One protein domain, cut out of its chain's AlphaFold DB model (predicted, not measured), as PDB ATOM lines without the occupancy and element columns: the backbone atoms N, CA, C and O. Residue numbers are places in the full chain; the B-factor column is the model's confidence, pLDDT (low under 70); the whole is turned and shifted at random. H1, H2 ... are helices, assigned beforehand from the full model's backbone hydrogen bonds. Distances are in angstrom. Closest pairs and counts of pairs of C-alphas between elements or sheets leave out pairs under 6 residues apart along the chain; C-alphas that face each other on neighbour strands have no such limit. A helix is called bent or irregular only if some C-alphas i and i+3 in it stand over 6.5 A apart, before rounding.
ATOM      1  N   GLU A 102     -39.967 -18.526  -0.508       90.62
ATOM      2  CA  GLU A 102     -39.173 -17.761  -1.479       90.62
ATOM      3  C   GLU A 102     -37.730 -18.266  -1.565       90.62
ATOM      4  O   GLU A 102     -37.232 -18.504  -2.664       90.62
ATOM      5  N   TRP A 103     -37.080 -18.515  -0.424       91.12
ATOM      6  CA  TRP A 103     -35.731 -19.081  -0.388       91.12
ATOM      7  C   TRP A 103     -35.663 -20.475  -1.008       91.12
ATOM      8  O   TRP A 103     -34.759 -20.761  -1.798       91.12
ATOM      9  N   HIS A 104     -36.618 -21.345  -0.675       90.25
ATOM     10  CA  HIS A 104     -36.697 -22.679  -1.265       90.25
ATOM     11  C   HIS A 104     -36.840 -22.608  -2.788       90.25
ATOM     12  O   HIS A 104     -36.070 -23.232  -3.523       90.25
ATOM     13  N   ASP A 105     -37.804 -21.827  -3.269       92.12
ATOM     14  CA  ASP A 105     -38.125 -21.745  -4.687       92.12
ATOM     15  C   ASP A 105     -36.986 -21.084  -5.481       92.12
ATOM     16  O   ASP A 105     -36.670 -21.534  -6.586       92.12
ATOM     17  N   PHE A 106     -36.288 -20.109  -4.890       92.75
ATOM     18  CA  PHE A 106     -35.077 -19.529  -5.468       92.75
ATOM     19  C   PHE A 106     -33.954 -20.566  -5.610       92.75
ATOM     20  O   PHE A 106     -33.380 -20.703  -6.693       92.75
ATOM     21  N   ILE A 107     -33.669 -21.355  -4.567       91.19
ATOM     22  CA  ILE A 107     -32.650 -22.420  -4.619       91.19
ATOM     23  C   ILE A 107     -33.003 -23.459  -5.691       91.19
ATOM     24  O   ILE A 107     -32.134 -23.885  -6.455       91.19
ATOM     25  N   VAL A 108     -34.280 -23.841  -5.794       91.12
ATOM     26  CA  VAL A 108     -34.759 -24.754  -6.841       91.12
ATOM     27  C   VAL A 108     -34.564 -24.146  -8.231       91.12
ATOM     28  O   VAL A 108     -34.131 -24.856  -9.143       91.12
ATOM     29  N   SER A 109     -34.845 -22.853  -8.410       91.62
ATOM     30  CA  SER A 109     -34.625 -22.157  -9.684       91.62
ATOM     31  C   SER A 109     -33.144 -22.161 -10.084       91.62
ATOM     32  O   SER A 109     -32.819 -22.477 -11.230       91.62
ATOM     33  N   LEU A 110     -32.241 -21.935  -9.123       90.38
ATOM     34  CA  LEU A 110     -30.796 -21.927  -9.336       90.38
ATOM     35  C   LEU A 110     -30.271 -23.322  -9.695       90.38
ATOM     36  O   LEU A 110     -29.466 -23.470 -10.613       90.38
ATOM     37  N   HIS A 111     -30.782 -24.356  -9.022       90.81
ATOM     38  CA  HIS A 111     -30.480 -25.748  -9.345       90.81
ATOM     39  C   HIS A 111     -30.970 -26.142 -10.746       90.81
ATOM     40  O   HIS A 111     -30.231 -26.765 -11.505       90.81
ATOM     41  N   LYS A 112     -32.195 -25.751 -11.129       90.19
ATOM     42  CA  LYS A 112     -32.731 -25.999 -12.479       90.19
ATOM     43  C   LYS A 112     -31.921 -25.284 -13.558       90.19
ATOM     44  O   LYS A 112     -31.637 -25.888 -14.588       90.19
ATOM     45  N   TRP A 113     -31.542 -24.031 -13.316       88.44
ATOM     46  CA  TRP A 113     -30.705 -23.256 -14.230       88.44
ATOM     47  C   TRP A 113     -29.335 -23.912 -14.432       88.44
ATOM     48  O   TRP A 113     -28.907 -24.081 -15.569       88.44
ATOM     49  N   GLY A 114     -28.684 -24.355 -13.353       84.81
ATOM     50  CA  GLY A 114     -27.384 -25.021 -13.443       84.81
ATOM     51  C   GLY A 114     -27.424 -26.415 -14.072       84.81
ATOM     52  O   GLY A 114     -26.431 -26.851 -14.647       84.81
ATOM     53  N   ASN A 115     -28.563 -27.108 -14.003       87.00
ATOM     54  CA  ASN A 115     -28.732 -28.428 -14.617       87.00
ATOM     55  C   ASN A 115     -29.196 -28.384 -16.084       87.00
ATOM     56  O   ASN A 115     -29.577 -29.409 -16.654       87.00
ATOM     57  N   ARG A 116     -29.206 -27.201 -16.703       84.75
ATOM     58  CA  ARG A 116     -29.554 -27.038 -18.115       84.75
ATOM     59  C   ARG A 116     -28.394 -27.506 -19.010       84.75
ATOM     60  O   ARG A 116     -27.234 -27.471 -18.611       84.75
ATOM     61  N   GLU A 117     -28.712 -27.945 -20.230       77.19
ATOM     62  CA  GLU A 117     -27.724 -28.197 -21.304       77.19
ATOM     63  C   GLU A 117     -26.646 -29.247 -20.966       77.19
ATOM     64  O   GLU A 117     -25.510 -29.172 -21.418       77.19
ATOM     65  N   GLY A 118     -27.003 -30.262 -20.170       78.38
ATOM     66  CA  GLY A 118     -26.099 -31.366 -19.821       78.38
ATOM     67  C   GLY A 118     -25.130 -31.059 -18.675       78.38
ATOM     68  O   GLY A 118     -24.411 -31.955 -18.232       78.38
ATOM     69  N   SER A 119     -25.154 -29.835 -18.142       80.00
ATOM     70  CA  SER A 119     -24.456 -29.493 -16.904       80.00
ATOM     71  C   SER A 119     -25.147 -30.133 -15.695       80.00
ATOM     72  O   SER A 119     -26.352 -30.385 -15.699       80.00
ATOM     73  N   ARG A 120     -24.376 -30.434 -14.647       84.88
ATOM     74  CA  ARG A 120     -24.887 -30.909 -13.354       84.88
ATOM     75  C   ARG A 120     -24.246 -30.093 -12.249       84.88
ATOM     76  O   ARG A 120     -23.049 -30.243 -12.013       84.88
ATOM     77  N   ILE A 121     -25.032 -29.256 -11.575       88.06
ATOM     78  CA  ILE A 121     -24.543 -28.497 -10.428       88.06
ATOM     79  C   ILE A 121     -24.812 -29.243  -9.129       88.06
ATOM     80  O   ILE A 121     -25.914 -29.729  -8.877       88.06
ATOM     81  N   ASN A 122     -23.790 -29.327  -8.285       87.94
ATOM     82  CA  ASN A 122     -23.912 -29.890  -6.946       87.94
ATOM     83  C   ASN A 122     -24.323 -28.796  -5.942       87.94
ATOM     84  O   ASN A 122     -24.086 -27.604  -6.146       87.94
ATOM     85  N   HIS A 123     -24.878 -29.204  -4.805       85.25
ATOM     86  CA  HIS A 123     -25.241 -28.343  -3.685       85.25
ATOM     87  C   HIS A 123     -24.091 -27.429  -3.218       85.25
ATOM     88  O   HIS A 123     -24.318 -26.262  -2.907       85.25
ATOM     89  N   ASN A 124     -22.840 -27.901  -3.259       88.44
ATOM     90  CA  ASN A 124     -21.672 -27.074  -2.920       88.44
ATOM     91  C   ASN A 124     -21.485 -25.891  -3.881       88.44
ATOM     92  O   ASN A 124     -21.122 -24.798  -3.452       88.44
ATOM     93  N   GLN A 125     -21.762 -26.087  -5.173       89.00
ATOM     94  CA  GLN A 125     -21.683 -25.013  -6.166       89.00
ATOM     95  C   GLN A 125     -22.819 -24.011  -5.965       89.00
ATOM     96  O   GLN A 125     -22.575 -22.811  -6.012       89.00
ATOM     97  N   ILE A 126     -24.028 -24.486  -5.645       90.19
ATOM     98  CA  ILE A 126     -25.149 -23.623  -5.236       90.19
ATOM     99  C   ILE A 126     -24.756 -22.760  -4.035       90.19
ATOM    100  O   ILE A 126     -24.927 -21.546  -4.076       90.19
ATOM    101  N   SER A 127     -24.173 -23.362  -2.996       88.00
ATOM    102  CA  SER A 127     -23.675 -22.623  -1.831       88.00
ATOM    103  C   SER A 127     -22.624 -21.577  -2.222       88.00
ATOM    104  O   SER A 127     -22.681 -20.441  -1.754       88.00
ATOM    105  N   GLY A 128     -21.706 -21.922  -3.130       88.75
ATOM    106  CA  GLY A 128     -20.725 -20.989  -3.688       88.75
ATOM    107  C   GLY A 128     -21.369 -19.798  -4.402       88.75
ATOM    108  O   GLY A 128     -20.989 -18.658  -4.140       88.75
ATOM    109  N   TYR A 129     -22.384 -20.033  -5.240       88.44
ATOM    110  CA  TYR A 129     -23.139 -18.962  -5.896       88.44
ATOM    111  C   TYR A 129     -23.850 -18.058  -4.891       88.44
ATOM    112  O   TYR A 129     -23.793 -16.841  -5.033       88.44
ATOM    113  N   LEU A 130     -24.478 -18.629  -3.861       89.56
ATOM    114  CA  LEU A 130     -25.136 -17.847  -2.812       89.56
ATOM    115  C   LEU A 130     -24.138 -16.953  -2.069       89.56
ATOM    116  O   LEU A 130     -24.396 -15.764  -1.914       89.56
ATOM    117  N   LYS A 131     -22.966 -17.484  -1.700       88.94
ATOM    118  CA  LYS A 131     -21.883 -16.689  -1.095       88.94
ATOM    119  C   LYS A 131     -21.396 -15.581  -2.028       88.94
ATOM    120  O   LYS A 131     -21.183 -14.458  -1.580       88.94
ATOM    121  N   ALA A 132     -21.249 -15.876  -3.320       88.69
ATOM    122  CA  ALA A 132     -20.870 -14.881  -4.317       88.69
ATOM    123  C   ALA A 132     -21.933 -13.777  -4.449       88.69
ATOM    124  O   ALA A 132     -21.573 -12.603  -4.527       88.69
ATOM    125  N   PHE A 133     -23.225 -14.114  -4.401       87.75
ATOM    126  CA  PHE A 133     -24.290 -13.111  -4.369       87.75
ATOM    127  C   PHE A 133     -24.236 -12.270  -3.096       87.75
ATOM    128  O   PHE A 133     -24.214 -11.050  -3.203       87.75
ATOM    129  N   SER A 134     -24.107 -12.880  -1.914       86.50
ATOM    130  CA  SER A 134     -23.950 -12.129  -0.660       86.50
ATOM    131  C   SER A 134     -22.748 -11.181  -0.696       86.50
ATOM    132  O   SER A 134     -22.847 -10.048  -0.240       86.50
ATOM    133  N   SER A 135     -21.629 -11.595  -1.301       86.62
ATOM    134  CA  SER A 135     -20.438 -10.740  -1.432       86.62
ATOM    135  C   SER A 135     -20.645  -9.511  -2.323       86.62
ATOM    136  O   SER A 135     -19.872  -8.559  -2.247       86.62
ATOM    137  N   GLN A 136     -21.680  -9.511  -3.169       86.56
ATOM    138  CA  GLN A 136     -22.011  -8.359  -4.008       86.56
ATOM    139  C   GLN A 136     -22.728  -7.247  -3.231       86.56
ATOM    140  O   GLN A 136     -22.659  -6.093  -3.662       86.56
ATOM    141  N   GLY A 137     -23.383  -7.568  -2.108       84.56
ATOM    142  CA  GLY A 137     -24.083  -6.600  -1.260       84.56
ATOM    143  C   GLY A 137     -25.064  -5.728  -2.050       84.56
ATOM    144  O   GLY A 137     -25.830  -6.225  -2.875       84.56
ATOM    145  N   GLU A 138     -24.997  -4.410  -1.848       84.25
ATOM    146  CA  GLU A 138     -25.885  -3.415  -2.474       84.25
ATOM    147  C   GLU A 138     -25.879  -3.434  -4.009       84.25
ATOM    148  O   GLU A 138     -26.874  -3.063  -4.627       84.25
ATOM    149  N   LYS A 139     -24.822  -3.949  -4.657       86.25
ATOM    150  CA  LYS A 139     -24.782  -4.092  -6.127       86.25
ATOM    151  C   LYS A 139     -25.883  -5.005  -6.651       86.25
ATOM    152  O   LYS A 139     -26.250  -4.915  -7.821       86.25
ATOM    153  N   LEU A 140     -26.437  -5.869  -5.798       84.50
ATOM    154  CA  LEU A 140     -27.605  -6.671  -6.133       84.50
ATOM    155  C   LEU A 140     -28.842  -5.820  -6.427       84.50
ATOM    156  O   LEU A 140     -29.747  -6.355  -7.053       84.50
ATOM    157  N   GLN A 141     -28.897  -4.539  -6.032       84.94
ATOM    158  CA  GLN A 141     -29.985  -3.597  -6.345       84.94
ATOM    159  C   GLN A 141     -29.941  -3.055  -7.785       84.94
ATOM    160  O   GLN A 141     -30.907  -2.464  -8.261       84.94
ATOM    161  N   GLU A 142     -28.845  -3.278  -8.512       88.38
ATOM    162  CA  GLU A 142     -28.725  -2.840  -9.900       88.38
ATOM    163  C   GLU A 142     -29.713  -3.579 -10.822       88.38
ATOM    164  O   GLU A 142     -29.933  -4.787 -10.683       88.38
ATOM    165  N   LYS A 143     -30.220  -2.873 -11.848       86.00
ATOM    166  CA  LYS A 143     -31.200  -3.399 -12.822       86.00
ATOM    167  C   LYS A 143     -30.792  -4.719 -13.478       86.00
ATOM    168  O   LYS A 143     -31.640  -5.531 -13.827       86.00
ATOM    169  N   LYS A 144     -29.485  -4.970 -13.619       87.56
ATOM    170  CA  LYS A 144     -28.944  -6.206 -14.211       87.56
ATOM    171  C   LYS A 144     -29.325  -7.480 -13.440       87.56
ATOM    172  O   LYS A 144     -29.231  -8.571 -13.996       87.56
ATOM    173  N   TYR A 145     -29.714  -7.356 -12.169       84.25
ATOM    174  CA  TYR A 145     -30.101  -8.480 -11.317       84.25
ATOM    175  C   TYR A 145     -31.612  -8.622 -11.128       84.25
ATOM    176  O   TYR A 145     -32.043  -9.645 -10.596       84.25
ATOM    177  N   ASP A 146     -32.413  -7.657 -11.585       87.06
ATOM    178  CA  ASP A 146     -33.862  -7.654 -11.362       87.06
ATOM    179  C   ASP A 146     -34.529  -8.912 -11.933       87.06
ATOM    180  O   ASP A 146     -35.317  -9.554 -11.243       87.06
ATOM    181  N   ASP A 147     -34.139  -9.338 -13.137       88.06
ATOM    182  CA  ASP A 147     -34.681 -10.552 -13.757       88.06
ATOM    183  C   ASP A 147     -34.362 -11.822 -12.957       88.06
ATOM    184  O   ASP A 147     -35.164 -12.755 -12.921       88.06
ATOM    185  N   LYS A 148     -33.206 -11.867 -12.283       85.62
ATOM    186  CA  LYS A 148     -32.766 -13.036 -11.507       85.62
ATOM    187  C   LYS A 148     -33.498 -13.157 -10.169       85.62
ATOM    188  O   LYS A 148     -33.739 -14.271  -9.714       85.62
ATOM    189  N   PHE A 149     -33.849 -12.029  -9.556       89.62
ATOM    190  CA  PHE A 149     -34.576 -11.977  -8.281       89.62
ATOM    191  C   PHE A 149     -36.066 -11.657  -8.457       89.62
ATOM    192  O   PHE A 149     -36.759 -11.353  -7.486       89.62
ATOM    193  N   LYS A 150     -36.588 -11.736  -9.687       90.19
ATOM    194  CA  LYS A 150     -38.000 -11.493  -9.981       90.19
ATOM    195  C   LYS A 150     -38.877 -12.500  -9.230       90.19
ATOM    196  O   LYS A 150     -38.854 -13.688  -9.530       90.19
ATOM    197  N   GLY A 151     -39.664 -12.007  -8.274       89.19
ATOM    198  CA  GLY A 151     -40.498 -12.841  -7.399       89.19
ATOM    199  C   GLY A 151     -39.774 -13.424  -6.177       89.19
ATOM    200  O   GLY A 151     -40.351 -14.265  -5.497       89.19
ATOM    201  N   TYR A 152     -38.539 -12.983  -5.903       91.94
ATOM    202  CA  TYR A 152     -37.710 -13.401  -4.765       91.94
ATOM    203  C   TYR A 152     -37.122 -12.178  -4.034       91.94
ATOM    204  O   TYR A 152     -35.910 -12.096  -3.804       91.94
ATOM    205  N   SER A 153     -37.958 -11.182  -3.718       89.62
ATOM    206  CA  SER A 153     -37.515  -9.939  -3.067       89.62
ATOM    207  C   SER A 153     -36.934 -10.195  -1.682       89.62
ATOM    208  O   SER A 153     -35.891  -9.625  -1.363       89.62
ATOM    209  N   GLN A 154     -37.523 -11.123  -0.914       90.12
ATOM    210  CA  GLN A 154     -37.007 -11.494   0.404       90.12
ATOM    211  C   GLN A 154     -35.575 -12.027   0.301       90.12
ATOM    212  O   GLN A 154     -34.694 -11.631   1.056       90.12
ATOM    213  N   VAL A 155     -35.320 -12.888  -0.685       89.62
ATOM    214  CA  VAL A 155     -33.997 -13.483  -0.905       89.62
ATOM    215  C   VAL A 155     -32.961 -12.415  -1.253       89.62
ATOM    216  O   VAL A 155     -31.831 -12.471  -0.771       89.62
ATOM    217  N   ARG A 156     -33.332 -11.432  -2.082       89.50
ATOM    218  CA  ARG A 156     -32.449 -10.316  -2.455       89.50
ATOM    219  C   ARG A 156     -32.072  -9.485  -1.229       89.50
ATOM    220  O   ARG A 156     -30.892  -9.208  -1.035       89.50
ATOM    221  N   GLU A 157     -33.054  -9.111  -0.418       90.12
ATOM    222  CA  GLU A 157     -32.848  -8.326   0.805       90.12
ATOM    223  C   GLU A 157     -31.995  -9.079   1.826       90.12
ATOM    224  O   GLU A 157     -31.028  -8.526   2.349       90.12
ATOM    225  N   ASP A 158     -32.289 -10.359   2.046       89.50
ATOM    226  CA  ASP A 158     -31.537 -11.206   2.964       89.50
ATOM    227  C   ASP A 158     -30.072 -11.356   2.518       89.50
ATOM    228  O   ASP A 158     -29.155 -11.203   3.328       89.50
ATOM    229  N   LEU A 159     -29.822 -11.559   1.216       88.69
ATOM    230  CA  LEU A 159     -28.465 -11.620   0.661       88.69
ATOM    231  C   LEU A 159     -27.697 -10.301   0.838       88.69
ATOM    232  O   LEU A 159     -26.510 -10.355   1.160       88.69
ATOM    233  N   ILE A 160     -28.355  -9.149   0.655       87.69
ATOM    234  CA  ILE A 160     -27.764  -7.818   0.892       87.69
ATOM    235  C   ILE A 160     -27.433  -7.641   2.376       87.69
ATOM    236  O   ILE A 160     -26.347  -7.180   2.715       87.69
ATOM    237  N   ALA A 161     -28.337  -8.060   3.262       85.88
ATOM    238  CA  ALA A 161     -28.157  -7.999   4.709       85.88
ATOM    239  C   ALA A 161     -27.135  -9.021   5.247       85.88
ATOM    240  O   ALA A 161     -26.923  -9.095   6.457       85.88
ATOM    241  N   GLY A 162     -26.540  -9.854   4.382       77.75
ATOM    242  CA  GLY A 162     -25.653 -10.949   4.782       77.75
ATOM    243  C   GLY A 162     -26.367 -12.074   5.540       77.75
ATOM    244  O   GLY A 162     -25.717 -12.985   6.056       77.75
ATOM    245  N   LYS A 163     -27.703 -12.045   5.595       75.19
ATOM    246  CA  LYS A 163     -28.529 -13.104   6.162       75.19
ATOM    247  C   LYS A 163     -28.638 -14.204   5.121       75.19
ATOM    248  O   LYS A 163     -29.323 -14.097   4.113       75.19
ATOM    249  N   SER A 164     -27.921 -15.293   5.344       63.53
ATOM    250  CA  SER A 164     -28.167 -16.500   4.564       63.53
ATOM    251  C   SER A 164     -29.395 -17.205   5.138       63.53
ATOM    252  O   SER A 164     -29.539 -17.277   6.357       63.53
ATOM    253  N   GLY A 165     -30.250 -17.796   4.295       54.44
ATOM    254  CA  GLY A 165     -31.347 -18.658   4.763       54.44
ATOM    255  C   GLY A 165     -30.882 -19.815   5.669       54.44
ATOM    256  O   GLY A 165     -31.695 -20.426   6.350       54.44
ATOM    257  N   ALA A 166     -29.569 -20.087   5.734       45.94
ATOM    258  CA  ALA A 166     -28.946 -20.996   6.696       45.94
ATOM    259  C   ALA A 166     -28.944 -20.468   8.148       45.94
ATOM    260  O   ALA A 166     -28.964 -21.275   9.069       45.94
ATOM    261  N   SER A 167     -28.985 -19.150   8.375       42.16
ATOM    262  CA  SER A 167     -29.129 -18.559   9.718       42.16
ATOM    263  C   SER A 167     -30.527 -18.735  10.316       42.16
ATOM    264  O   SER A 167     -30.684 -18.538  11.512       42.16
ATOM    265  N   GLN A 168     -31.534 -19.113   9.519       43.38
ATOM    266  CA  GLN A 168     -32.863 -19.502  10.019       43.38
ATOM    267  C   GLN A 168     -32.965 -21.002  10.348       43.38
ATOM    268  O   GLN A 168     -34.028 -21.462  10.755       43.38
ATOM    269  N   VAL A 169     -31.893 -21.773  10.129       42.69
ATOM    270  CA  VAL A 169     -31.867 -23.243  10.266       42.69
ATOM    271  C   VAL A 169     -31.109 -23.698  11.525       42.69
ATOM    272  O   VAL A 169     -31.110 -24.893  11.821       42.69
TER     273      VAL A 169
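Overview. This is residues 102 to 169 of the 170 residues of an uncharacterized protein of Cuspidothrix issatschenkoi CHARLIE-1 (UniProt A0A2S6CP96). A long helix, H2, is sharply kinked near its far end, where the shorter helix H3 packs across it; H1 slants from H3 toward the beginning of H2, and the centres of the three make a triangle. A loop of residues 115 to 122 connects H1 to H2, a longer loop connects H2 to H3, and the tiny helix H4 lies at the far end of the printed part. The printed part has 68 residues with four named helices, in the order H1, H2, H3, H4, and no named strand; the class is all helix. It is compact, with a radius of gyration of the C-alphas of 11.8 A and spans of 33 by 29 by 20 A.

Arrangement. H2, residues 123 to 141, is the longest helix and has a kink of 67 degrees near residue 135. It is irregular there, with C-alphas 135 and 138 9.2 A apart. H3, residues 153 to 160, touches H2 about perpendicular, at 88 degrees; their closest C-alphas, those of Gly 137 and Ile 160, are 4.4 A apart. H1, residues 102 to 114, touches H3 with residues 102 to 106 alone, about perpendicular at 80 degrees; the closest C-alphas, those of Trp 103 and Val 155, are 5.9 A apart. H1 and H2 only just touch, with 3 pairs of C-alphas within 8 A, the closest being those of His 111 and Ile 126 at 7.1 A. H1 touches H2 with residues 107 to 111 alone, and H2 touches H1 with residue 126 alone. H1 and H2 run opposite ways at a steep tilt of 66 degrees. The helix packing is mostly crossed, none of these three pairs being at a shallow tilt. H4, residues 165 to 168, touches no helix. It is close to H1 but not clearly touching, the closest C-alphas being those of Trp 103 and Gly 165 at 6.8 A. H4 and H2 are apart. Every O i to N i+4 pair is within hydrogen-bond range in H1 and H3, against 10 of 15 in H2, and H4 is too short for such a pair.

Along the chain. H2 is 25.3 A from its first to its last C-alpha, from C-alpha 123 at (-25.241, -28.343, -3.685) to C-alpha 141 at (-29.985, -3.597, -6.345). H1 is 18.3 A long and begins at C-alpha 102, (-39.173, -17.761, -1.479). H3 is 10.7 A long. H4 is 5.5 A long and ends at C-alpha 168, (-32.863, -19.502, 10.019).

Size, cuts and confidence. The two C-alphas farthest apart, those of Gly 118 and Ala 161, are 33.9 A apart. The printed part has no cut. The link from H2 to H3, with 11 residues, is long, that from H1 to H2 is short, and that from H3 to H4 is tight. The mean pLDDT of the printed part is 84.0, and residues 164 to 169 are under 70.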